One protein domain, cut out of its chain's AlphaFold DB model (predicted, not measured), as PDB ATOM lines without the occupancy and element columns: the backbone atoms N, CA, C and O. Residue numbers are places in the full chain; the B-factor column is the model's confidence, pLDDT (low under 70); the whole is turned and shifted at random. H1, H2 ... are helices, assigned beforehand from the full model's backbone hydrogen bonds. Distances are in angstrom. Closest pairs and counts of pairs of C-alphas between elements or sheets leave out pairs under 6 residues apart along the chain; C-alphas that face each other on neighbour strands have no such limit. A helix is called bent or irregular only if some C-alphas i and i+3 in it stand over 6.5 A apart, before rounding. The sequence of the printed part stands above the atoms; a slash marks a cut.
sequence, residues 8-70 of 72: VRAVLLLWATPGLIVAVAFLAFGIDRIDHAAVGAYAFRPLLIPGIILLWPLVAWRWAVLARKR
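Overview. This is residues 8 to 70 of the 72 residues of an uncharacterized protein of Rhizobium sp. 7209-2 (UniProt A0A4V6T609). One long helix, H1, meets the point of a V made by two shorter helices, H2 and H3, whose corner at residues 54 to 56 packs on the middle part of H1 and whose two arms spread to either side of it. H2 folds back beside H1 after a loop, the two making a helical hairpin, while the first residues of H1, the loop side and the far end of H3 stick out as residues 8 to 14, 32 to 44 and 64 to 70. The printed part has 63 residues, with three named helices in the order H1, H2, H3 and no named strand; the class is all helix. The whole is flat, spanning 42 by 30 by 14 A, and only just loose, close to compact, with a radius of gyration of the C-alphas of 13.0 A.

Along the chain. H1 takes residues 8 to 33, from C-alpha 8 at (17.812, -11.413, -35.461), and is 35.6 A long. It has a kink of 32 degrees near residue 27; it is neither bent nor irregular, but only just: C-alphas 15 and 18 are 6.1 A apart. H2, residues 42 to 54, begins with C-alpha 42 at (34.113, -12.690, -5.308) and is 20.9 A long. It is only just irregular, with C-alphas 43 and 46 7.0 A apart. H3, residues 56 to 68, is 18.1 A long and ends with C-alpha 68 at (7.140, -7.048, -2.034).

Arrangement. H1 touches H2 with its residues 16 to 23 alone, and H2 touches H1 with residues 49 to 54 alone; the closest C-alphas are those of Gly 19 and Ile 53, 4.1 A apart. This hairpin runs opposite ways at a tilt of 38 degrees, only just steep. H1 touches H3 with residues 18 to 23 alone, and H3 touches H1 with residues 56 to 60 alone; the closest C-alphas are those of Gly 19 and Trp 56, at 5.0 A. These two run the same way at a shallow tilt of 34.9 degrees, only just short of steep. H2 and H3 are close but not clearly touching, with the closest C-alphas, those of Ile 52 and Val 59, 6.8 A apart; at 72 degrees they are only just about perpendicular. In H3 every O i to N i+4 pair is within hydrogen-bond range, against 19 of 22 in H1 and 4 of 9 in H2, where 6 of 10 O i to N i+3 pairs are within range.

Size, cuts and confidence. The C-alphas farthest apart are those of Val 8 and His 36, at 42.0 A. The printed part has no cut. The link from H1 to H2, 8 residues, is short, and that from H2 to H3, 1 residue, is tight. The mean pLDDT of the printed part is 73.1, and residues 29 to 47 and 69 to 70 are under 70.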
ATOM      1  N   VAL A   8      17.171 -10.677 -36.559       85.88
ATOM      2  CA  VAL A   8      17.812 -11.413 -35.461       85.88
ATOM      3  C   VAL A   8      18.604 -10.471 -34.555       85.88
ATOM      4  O   VAL A   8      18.480 -10.548 -33.334       85.88
ATOM      5  N   ARG A   9      19.384  -9.541 -35.123       84.19
ATOM      6  CA  ARG A   9      20.135  -8.561 -34.323       84.19
ATOM      7  C   ARG A   9      19.195  -7.636 -33.560       84.19
ATOM      8  O   ARG A   9      19.460  -7.357 -32.395       84.19
ATOM      9  N   ALA A  10      18.104  -7.200 -34.188       84.88
ATOM     10  CA  ALA A  10      17.113  -6.340 -33.545       84.88
ATOM     11  C   ALA A  10      16.509  -7.005 -32.297       84.88
ATOM     12  O   ALA A  10      16.494  -6.403 -31.223       84.88
ATOM     13  N   VAL A  11      16.090  -8.271 -32.410       86.88
ATOM     14  CA  VAL A  11      15.553  -9.047 -31.279       86.88
ATOM     15  C   VAL A  11      16.611  -9.259 -30.197       86.88
ATOM     16  O   VAL A  11      16.322  -9.077 -29.015       86.88
ATOM     17  N   LEU A  12      17.847  -9.588 -30.583       86.69
ATOM     18  CA  LEU A  12      18.944  -9.766 -29.631       86.69
ATOM     19  C   LEU A  12      19.242  -8.484 -28.854       86.69
ATOM     20  O   LEU A  12      19.420  -8.547 -27.643       86.69
ATOM     21  N   LEU A  13      19.259  -7.322 -29.511       85.06
ATOM     22  CA  LEU A  13      19.473  -6.040 -28.841       85.06
ATOM     23  C   LEU A  13      18.297  -5.685 -27.930       85.06
ATOM     24  O   LEU A  13      18.519  -5.305 -26.780       85.06
ATOM     25  N   LEU A  14      17.059  -5.863 -28.397       87.38
ATOM     26  CA  LEU A  14      15.858  -5.641 -27.585       87.38
ATOM     27  C   LEU A  14      15.807  -6.546 -26.351       87.38
ATOM     28  O   LEU A  14      15.279  -6.128 -25.327       87.38
ATOM     29  N   TRP A  15      16.367  -7.755 -26.425       84.88
ATOM     30  CA  TRP A  15      16.421  -8.682 -25.294       84.88
ATOM     31  C   TRP A  15      17.618  -8.429 -24.369       84.88
ATOM     32  O   TRP A  15      17.473  -8.390 -23.148       84.88
ATOM     33  N   ALA A  16      18.811  -8.236 -24.934       85.19
ATOM     34  CA  ALA A  16      20.050  -8.099 -24.176       85.19
ATOM     35  C   ALA A  16      20.167  -6.743 -23.471       85.19
ATOM     36  O   ALA A  16      20.726  -6.681 -22.380       85.19
ATOM     37  N   THR A  17      19.624  -5.667 -24.047       87.94
ATOM     38  CA  THR A  17      19.675  -4.322 -23.446       87.94
ATOM     39  C   THR A  17      18.960  -4.255 -22.087       87.94
ATOM     40  O   THR A  17      19.604  -3.873 -21.108       87.94
ATOM     41  N   PRO A  18      17.682  -4.665 -21.946       89.00
ATOM     42  CA  PRO A  18      17.035  -4.729 -20.637       89.00
ATOM     43  C   PRO A  18      17.693  -5.769 -19.728       89.00
ATOM     44  O   PRO A  18      17.840  -5.511 -18.535       89.00
ATOM     45  N   GLY A  19      18.172  -6.891 -20.275       84.94
ATOM     46  CA  GLY A  19      18.936  -7.870 -19.502       84.94
ATOM     47  C   GLY A  19      20.214  -7.297 -18.889       84.94
ATOM     48  O   GLY A  19      20.521  -7.588 -17.735       84.94
ATOM     49  N   LEU A  20      20.915  -6.422 -19.612       86.31
ATOM     50  CA  LEU A  20      22.094  -5.714 -19.124       86.31
ATOM     51  C   LEU A  20      21.730  -4.713 -18.024       86.31
ATOM     52  O   LEU A  20      22.406  -4.672 -17.001       86.31
ATOM     53  N   ILE A  21      20.646  -3.952 -18.194       87.19
ATOM     54  CA  ILE A  21      20.154  -3.018 -17.168       87.19
ATOM     55  C   ILE A  21      19.801  -3.780 -15.886       87.19
ATOM     56  O   ILE A  21      20.219  -3.383 -14.800       87.19
ATOM     57  N   VAL A  22      19.088  -4.904 -16.006       83.38
ATOM     58  CA  VAL A  22      18.744  -5.768 -14.869       83.38
ATOM     59  C   VAL A  22      19.994  -6.382 -14.251       83.38
ATOM     60  O   VAL A  22      20.083  -6.419 -13.032       83.38
ATOM     61  N   ALA A  23      20.978  -6.815 -15.041       80.88
ATOM     62  CA  ALA A  23      22.238  -7.342 -14.523       80.88
ATOM     63  C   ALA A  23      23.025  -6.287 -13.738       80.88
ATOM     64  O   ALA A  23      23.488  -6.575 -12.637       80.88
ATOM     65  N   VAL A  24      23.131  -5.064 -14.259       82.56
ATOM     66  CA  VAL A  24      23.794  -3.944 -13.574       82.56
ATOM     67  C   VAL A  24      23.037  -3.567 -12.303       82.56
ATOM     68  O   VAL A  24      23.658  -3.431 -11.253       82.56
ATOM     69  N   ALA A  25      21.708  -3.467 -12.359       81.81
ATOM     70  CA  ALA A  25      20.882  -3.205 -11.184       81.81
ATOM     71  C   ALA A  25      21.011  -4.329 -10.147       81.81
ATOM     72  O   ALA A  25      21.189  -4.062  -8.964       81.81
ATOM     73  N   PHE A  26      20.999  -5.591 -10.570       74.44
ATOM     74  CA  PHE A  26      21.175  -6.737  -9.686       74.44
ATOM     75  C   PHE A  26      22.582  -6.780  -9.084       74.44
ATOM     76  O   PHE A  26      22.733  -7.160  -7.931       74.44
ATOM     77  N   LEU A  27      23.614  -6.353  -9.811       71.94
ATOM     78  CA  LEU A  27      24.966  -6.249  -9.269       71.94
ATOM     79  C   LEU A  27      25.071  -5.082  -8.271       71.94
ATOM     80  O   LEU A  27      25.632  -5.260  -7.197       71.94
ATOM     81  N   ALA A  28      24.474  -3.927  -8.577       72.38
ATOM     82  CA  ALA A  28      24.487  -2.745  -7.714       72.38
ATOM     83  C   ALA A  28      23.652  -2.924  -6.431       72.38
ATOM     84  O   ALA A  28      24.127  -2.621  -5.342       72.38
ATOM     85  N   PHE A  29      22.429  -3.451  -6.540       68.06
ATOM     86  CA  PHE A  29      21.506  -3.649  -5.413       68.06
ATOM     87  C   PHE A  29      21.642  -5.029  -4.749       68.06
ATOM     88  O   PHE A  29      21.303  -5.194  -3.577       68.06
ATOM     89  N   GLY A  30      22.114  -6.045  -5.475       59.22
ATOM     90  CA  GLY A  30      22.308  -7.402  -4.957       59.22
ATOM     91  C   GLY A  30      23.606  -7.579  -4.172       59.22
ATOM     92  O   GLY A  30      23.655  -8.460  -3.317       59.22
ATOM     93  N   ILE A  31      24.621  -6.727  -4.380       52.09
ATOM     94  CA  ILE A  31      25.846  -6.725  -3.559       52.09
ATOM     95  C   ILE A  31      25.531  -6.501  -2.073       52.09
ATOM     96  O   ILE A  31      26.170  -7.129  -1.235       52.09
ATOM     97  N   ASP A  32      24.520  -5.688  -1.762       52.97
ATOM     98  CA  ASP A  32      24.113  -5.391  -0.382       52.97
ATOM     99  C   ASP A  32      23.179  -6.474   0.210       52.97
ATOM    100  O   ASP A  32      23.124  -6.693   1.417       52.97
ATOM    101  N   ARG A  33      22.442  -7.216  -0.638       53.34
ATOM    102  CA  ARG A  33      21.467  -8.242  -0.196       53.34
ATOM    103  C   ARG A  33      21.995  -9.683  -0.145       53.34
ATOM    104  O   ARG A  33      21.275 -10.530   0.378       53.34
ATOM    105  N   ILE A  34      23.191  -9.981  -0.667       52.81
ATOM    106  CA  ILE A  34      23.776 -11.348  -0.700       52.81
ATOM    107  C   ILE A  34      24.731 -11.627   0.487       52.81
ATOM    108  O   ILE A  34      25.406 -12.646   0.508       52.81
ATOM    109  N   ASP A  35      24.674 -10.817   1.550       46.72
ATOM    110  CA  ASP A  35      25.130 -11.200   2.901       46.72
ATOM    111  C   ASP A  35      26.623 -10.948   3.237       46.72
ATOM    112  O   ASP A  35      27.543 -11.173   2.443       46.72
ATOM    113  N   HIS A  36      26.837 -10.549   4.497       49.59
ATOM    114  CA  HIS A  36      28.102 -10.533   5.248       49.59
ATOM    115  C   HIS A  36      28.730 -11.948   5.340       49.59
ATOM    116  O   HIS A  36      29.890 -12.088   5.726       49.59
ATOM    117  N   ALA A  37      27.978 -12.997   4.977       48.72
ATOM    118  CA  ALA A  37      28.392 -14.402   4.969       48.72
ATOM    119  C   ALA A  37      29.163 -14.861   3.709       48.72
ATOM    120  O   ALA A  37      29.711 -15.963   3.698       48.72
ATOM    121  N   ALA A  38      29.261 -14.050   2.648       45.59
ATOM    122  CA  ALA A  38      29.990 -14.407   1.422       45.59
ATOM    123  C   ALA A  38      31.488 -14.037   1.485       45.59
ATOM    124  O   ALA A  38      32.048 -13.431   0.565       45.59
ATOM    125  N   VAL A  39      32.157 -14.414   2.574       45.75
ATOM    126  CA  VAL A  39      33.617 -14.344   2.702       45.75
ATOM    127  C   VAL A  39      34.221 -15.467   1.844       45.75
ATOM    128  O   VAL A  39      34.469 -16.562   2.332       45.75
ATOM    129  N   GLY A  40      34.408 -15.234   0.536       50.91
ATOM    130  CA  GLY A  40      35.260 -16.118  -0.284       50.91
ATOM    131  C   GLY A  40      35.003 -16.209  -1.793       50.91
ATOM    132  O   GLY A  40      35.917 -16.572  -2.525       50.91
ATOM    133  N   ALA A  41      33.820 -15.858  -2.311       49.47
ATOM    134  CA  ALA A  41      33.456 -16.144  -3.713       49.47
ATOM    135  C   ALA A  41      33.260 -14.891  -4.592       49.47
ATOM    136  O   ALA A  41      32.312 -14.793  -5.371       49.47
ATOM    137  N   TYR A  42      34.167 -13.915  -4.495       53.41
ATOM    138  CA  TYR A  42      34.113 -12.690  -5.308       53.41
ATOM    139  C   TYR A  42      34.349 -12.936  -6.814       53.41
ATOM    140  O   TYR A  42      33.799 -12.211  -7.642       53.41
ATOM    141  N   ALA A  43      35.101 -13.980  -7.182       55.81
ATOM    142  CA  ALA A  43      35.479 -14.267  -8.572       55.81
ATOM    143  C   ALA A  43      34.345 -14.849  -9.444       55.81
ATOM    144  O   ALA A  43      34.389 -14.726 -10.664       55.81
ATOM    145  N   PHE A  44      33.299 -15.436  -8.849       54.94
ATOM    146  CA  PHE A  44      32.160 -16.005  -9.593       54.94
ATOM    147  C   PHE A  44      31.096 -14.966  -9.980       54.94
ATOM    148  O   PHE A  44      30.189 -15.256 -10.759       54.94
ATOM    149  N   ARG A  45      31.199 -13.737  -9.461       66.06
ATOM    150  CA  ARG A  45      30.199 -12.676  -9.652       66.06
ATOM    151  C   ARG A  45      30.073 -12.181 -11.103       66.06
ATOM    152  O   ARG A  45      28.942 -12.082 -11.571       66.06
ATOM    153  N   PRO A  46      31.163 -11.927 -11.857       69.50
ATOM    154  CA  PRO A  46      31.057 -11.557 -13.270       69.50
ATOM    155  C   PRO A  46      30.493 -12.696 -14.124       69.50
ATOM    156  O   PRO A  46      29.813 -12.451 -15.114       69.50
ATOM    157  N   LEU A  47      30.733 -13.946 -13.714       69.06
ATOM    158  CA  LEU A  47      30.252 -15.138 -14.410       69.06
ATOM    159  C   LEU A  47      28.719 -15.261 -14.371       69.06
ATOM    160  O   LEU A  47      28.125 -15.887 -15.244       69.06
ATOM    161  N   LEU A  48      28.070 -14.623 -13.391       72.50
ATOM    162  CA  LEU A  48      26.613 -14.544 -13.302       72.50
ATOM    163  C   LEU A  48      26.018 -13.515 -14.270       72.50
ATOM    164  O   LEU A  48      24.857 -13.662 -14.633       72.50
ATOM    165  N   ILE A  49      26.783 -12.515 -14.729       76.38
ATOM    166  CA  ILE A  49      26.305 -11.483 -15.666       76.38
ATOM    167  C   ILE A  49      25.692 -12.099 -16.936       76.38
ATOM    168  O   ILE A  49      24.537 -11.781 -17.219       76.38
ATOM    169  N   PRO A  50      26.362 -13.004 -17.681       78.69
ATOM    170  CA  PRO A  50      25.754 -13.622 -18.861       78.69
ATOM    171  C   PRO A  50      24.501 -14.442 -18.518       78.69
ATOM    172  O   PRO A  50      23.526 -14.406 -19.266       78.69
ATOM    173  N   GLY A  51      24.481 -15.121 -17.366       81.44
ATOM    174  CA  GLY A  51      23.303 -15.855 -16.893       81.44
ATOM    175  C   GLY A  51      22.123 -14.938 -16.553       81.44
ATOM    176  O   GLY A  51      20.985 -15.252 -16.891       81.44
ATOM    177  N   ILE A  52      22.387 -13.780 -15.941       79.50
ATOM    178  CA  ILE A  52      21.367 -12.781 -15.608       79.50
ATOM    179  C   ILE A  52      20.852 -12.095 -16.869       79.50
ATOM    180  O   ILE A  52      19.648 -11.930 -16.993       79.50
ATOM    181  N   ILE A  53      21.720 -11.740 -17.819       82.44
ATOM    182  CA  ILE A  53      21.292 -11.158 -19.100       82.44
ATOM    183  C   ILE A  53      20.398 -12.143 -19.859       82.44
ATOM    184  O   ILE A  53      19.411 -11.731 -20.459       82.44
ATOM    185  N   LEU A  54      20.699 -13.444 -19.810       83.56
ATOM    186  CA  LEU A  54      19.872 -14.465 -20.452       83.56
ATOM    187  C   LEU A  54      18.525 -14.656 -19.733       83.56
ATOM    188  O   LEU A  54      17.481 -14.727 -20.381       83.56
ATOM    189  N   LEU A  55      18.544 -14.715 -18.398       84.12
ATOM    190  CA  LEU A  55      17.389 -15.029 -17.547       84.12
ATOM    191  C   LEU A  55      16.775 -13.795 -16.866       84.12
ATOM    192  O   LEU A  55      16.093 -13.915 -15.842       84.12
ATOM    193  N   TRP A  56      16.983 -12.607 -17.431       83.44
ATOM    194  CA  TRP A  56      16.595 -11.339 -16.817       83.44
ATOM    195  C   TRP A  56      15.115 -11.237 -16.417       83.44
ATOM    196  O   TRP A  56      14.868 -10.674 -15.348       83.44
ATOM    197  N   PRO A  57      14.123 -11.801 -17.151       84.75
ATOM    198  CA  PRO A  57      12.720 -11.687 -16.753       84.75
ATOM    199  C   PRO A  57      12.452 -12.442 -15.448       84.75
ATOM    200  O   PRO A  57      11.733 -11.959 -14.575       84.75
ATOM    201  N   LEU A  58      13.079 -13.612 -15.285       83.38
ATOM    202  CA  LEU A  58      12.965 -14.431 -14.081       83.38
ATOM    203  C   LEU A  58      13.669 -13.762 -12.898       83.38
ATOM    204  O   LEU A  58      13.129 -13.746 -11.791       83.38
ATOM    205  N   VAL A  59      14.855 -13.190 -13.126       79.75
ATOM    206  CA  VAL A  59      15.603 -12.447 -12.101       79.75
ATOM    207  C   VAL A  59      14.812 -11.222 -11.642       79.75
ATOM    208  O   VAL A  59      14.621 -11.043 -10.439       79.75
ATOM    209  N   ALA A  60      14.284 -10.429 -12.579       82.00
ATOM    210  CA  ALA A  60      13.454  -9.265 -12.286       82.00
ATOM    211  C   ALA A  60      12.173  -9.654 -11.530       82.00
ATOM    212  O   ALA A  60      11.833  -9.020 -10.530       82.00
ATOM    213  N   TRP A  61      11.495 -10.733 -11.938       84.62
ATOM    214  CA  TRP A  61      10.304 -11.224 -11.242       84.62
ATOM    215  C   TRP A  61      10.623 -11.694  -9.818       84.62
ATOM    216  O   TRP A  61       9.975 -11.255  -8.865       84.62
ATOM    217  N   ARG A  62      11.656 -12.529  -9.636       81.69
ATOM    218  CA  ARG A  62      12.083 -12.957  -8.293       81.69
ATOM    219  C   ARG A  62      12.458 -11.764  -7.423       81.69
ATOM    220  O   ARG A  62      12.110 -11.747  -6.243       81.69
ATOM    221  N   TRP A  63      13.128 -10.765  -7.996       78.12
ATOM    222  CA  TRP A  63      13.486  -9.549  -7.278       78.12
ATOM    223  C   TRP A  63      12.247  -8.757  -6.846       78.12
ATOM    224  O   TRP A  63      12.158  -8.380  -5.680       78.12
ATOM    225  N   ALA A  64      11.251  -8.602  -7.722       80.62
ATOM    226  CA  ALA A  64       9.983  -7.949  -7.393       80.62
ATOM    227  C   ALA A  64       9.216  -8.680  -6.272       80.62
ATOM    228  O   ALA A  64       8.696  -8.037  -5.359       80.62
ATOM    229  N   VAL A  65       9.192 -10.018  -6.284       82.25
ATOM    230  CA  VAL A  65       8.569 -10.829  -5.217       82.25
ATOM    231  C   VAL A  65       9.291 -10.638  -3.877       82.25
ATOM    232  O   VAL A  65       8.645 -10.437  -2.849       82.25
ATOM    233  N   LEU A  66      10.627 -10.655  -3.879       75.19
ATOM    234  CA  LEU A  66      11.447 -10.431  -2.680       75.19
ATOM    235  C   LEU A  66      11.386  -8.990  -2.165       75.19
ATOM    236  O   LEU A  66      11.596  -8.758  -0.972       75.19
ATOM    237  N   ALA A  67      11.162  -8.019  -3.049       73.69
ATOM    238  CA  ALA A  67      10.927  -6.631  -2.674       73.69
ATOM    239  C   ALA A  67       9.551  -6.477  -2.007       73.69
ATOM    240  O   ALA A  67       9.453  -5.835  -0.966       73.69
ATOM    241  N   ARG A  68       8.514  -7.130  -2.550       75.56
ATOM    242  CA  ARG A  68       7.140  -7.048  -2.034       75.56
ATOM    243  C   ARG A  68       6.977  -7.707  -0.656       75.56
ATOM    244  O   ARG A  68       6.361  -7.110   0.212       75.56
ATOM    245  N   LYS A  69       7.623  -8.856  -0.409       63.88
ATOM    246  CA  LYS A  69       7.636  -9.537   0.907       63.88
ATOM    247  C   LYS A  69       8.273  -8.740   2.058       63.88
ATOM    248  O   LYS A  69       8.231  -9.200   3.189       63.88
ATOM    249  N   ARG A  70       8.944  -7.617   1.781       57.16
ATOM    250  CA  ARG A  70       9.624  -6.797   2.799       57.16
ATOM    251  C   ARG A  70       8.793  -5.591   3.255       57.16
ATOM    252  O   ARG A  70       9.260  -4.849   4.110       57.16
TER     253      ARG A  70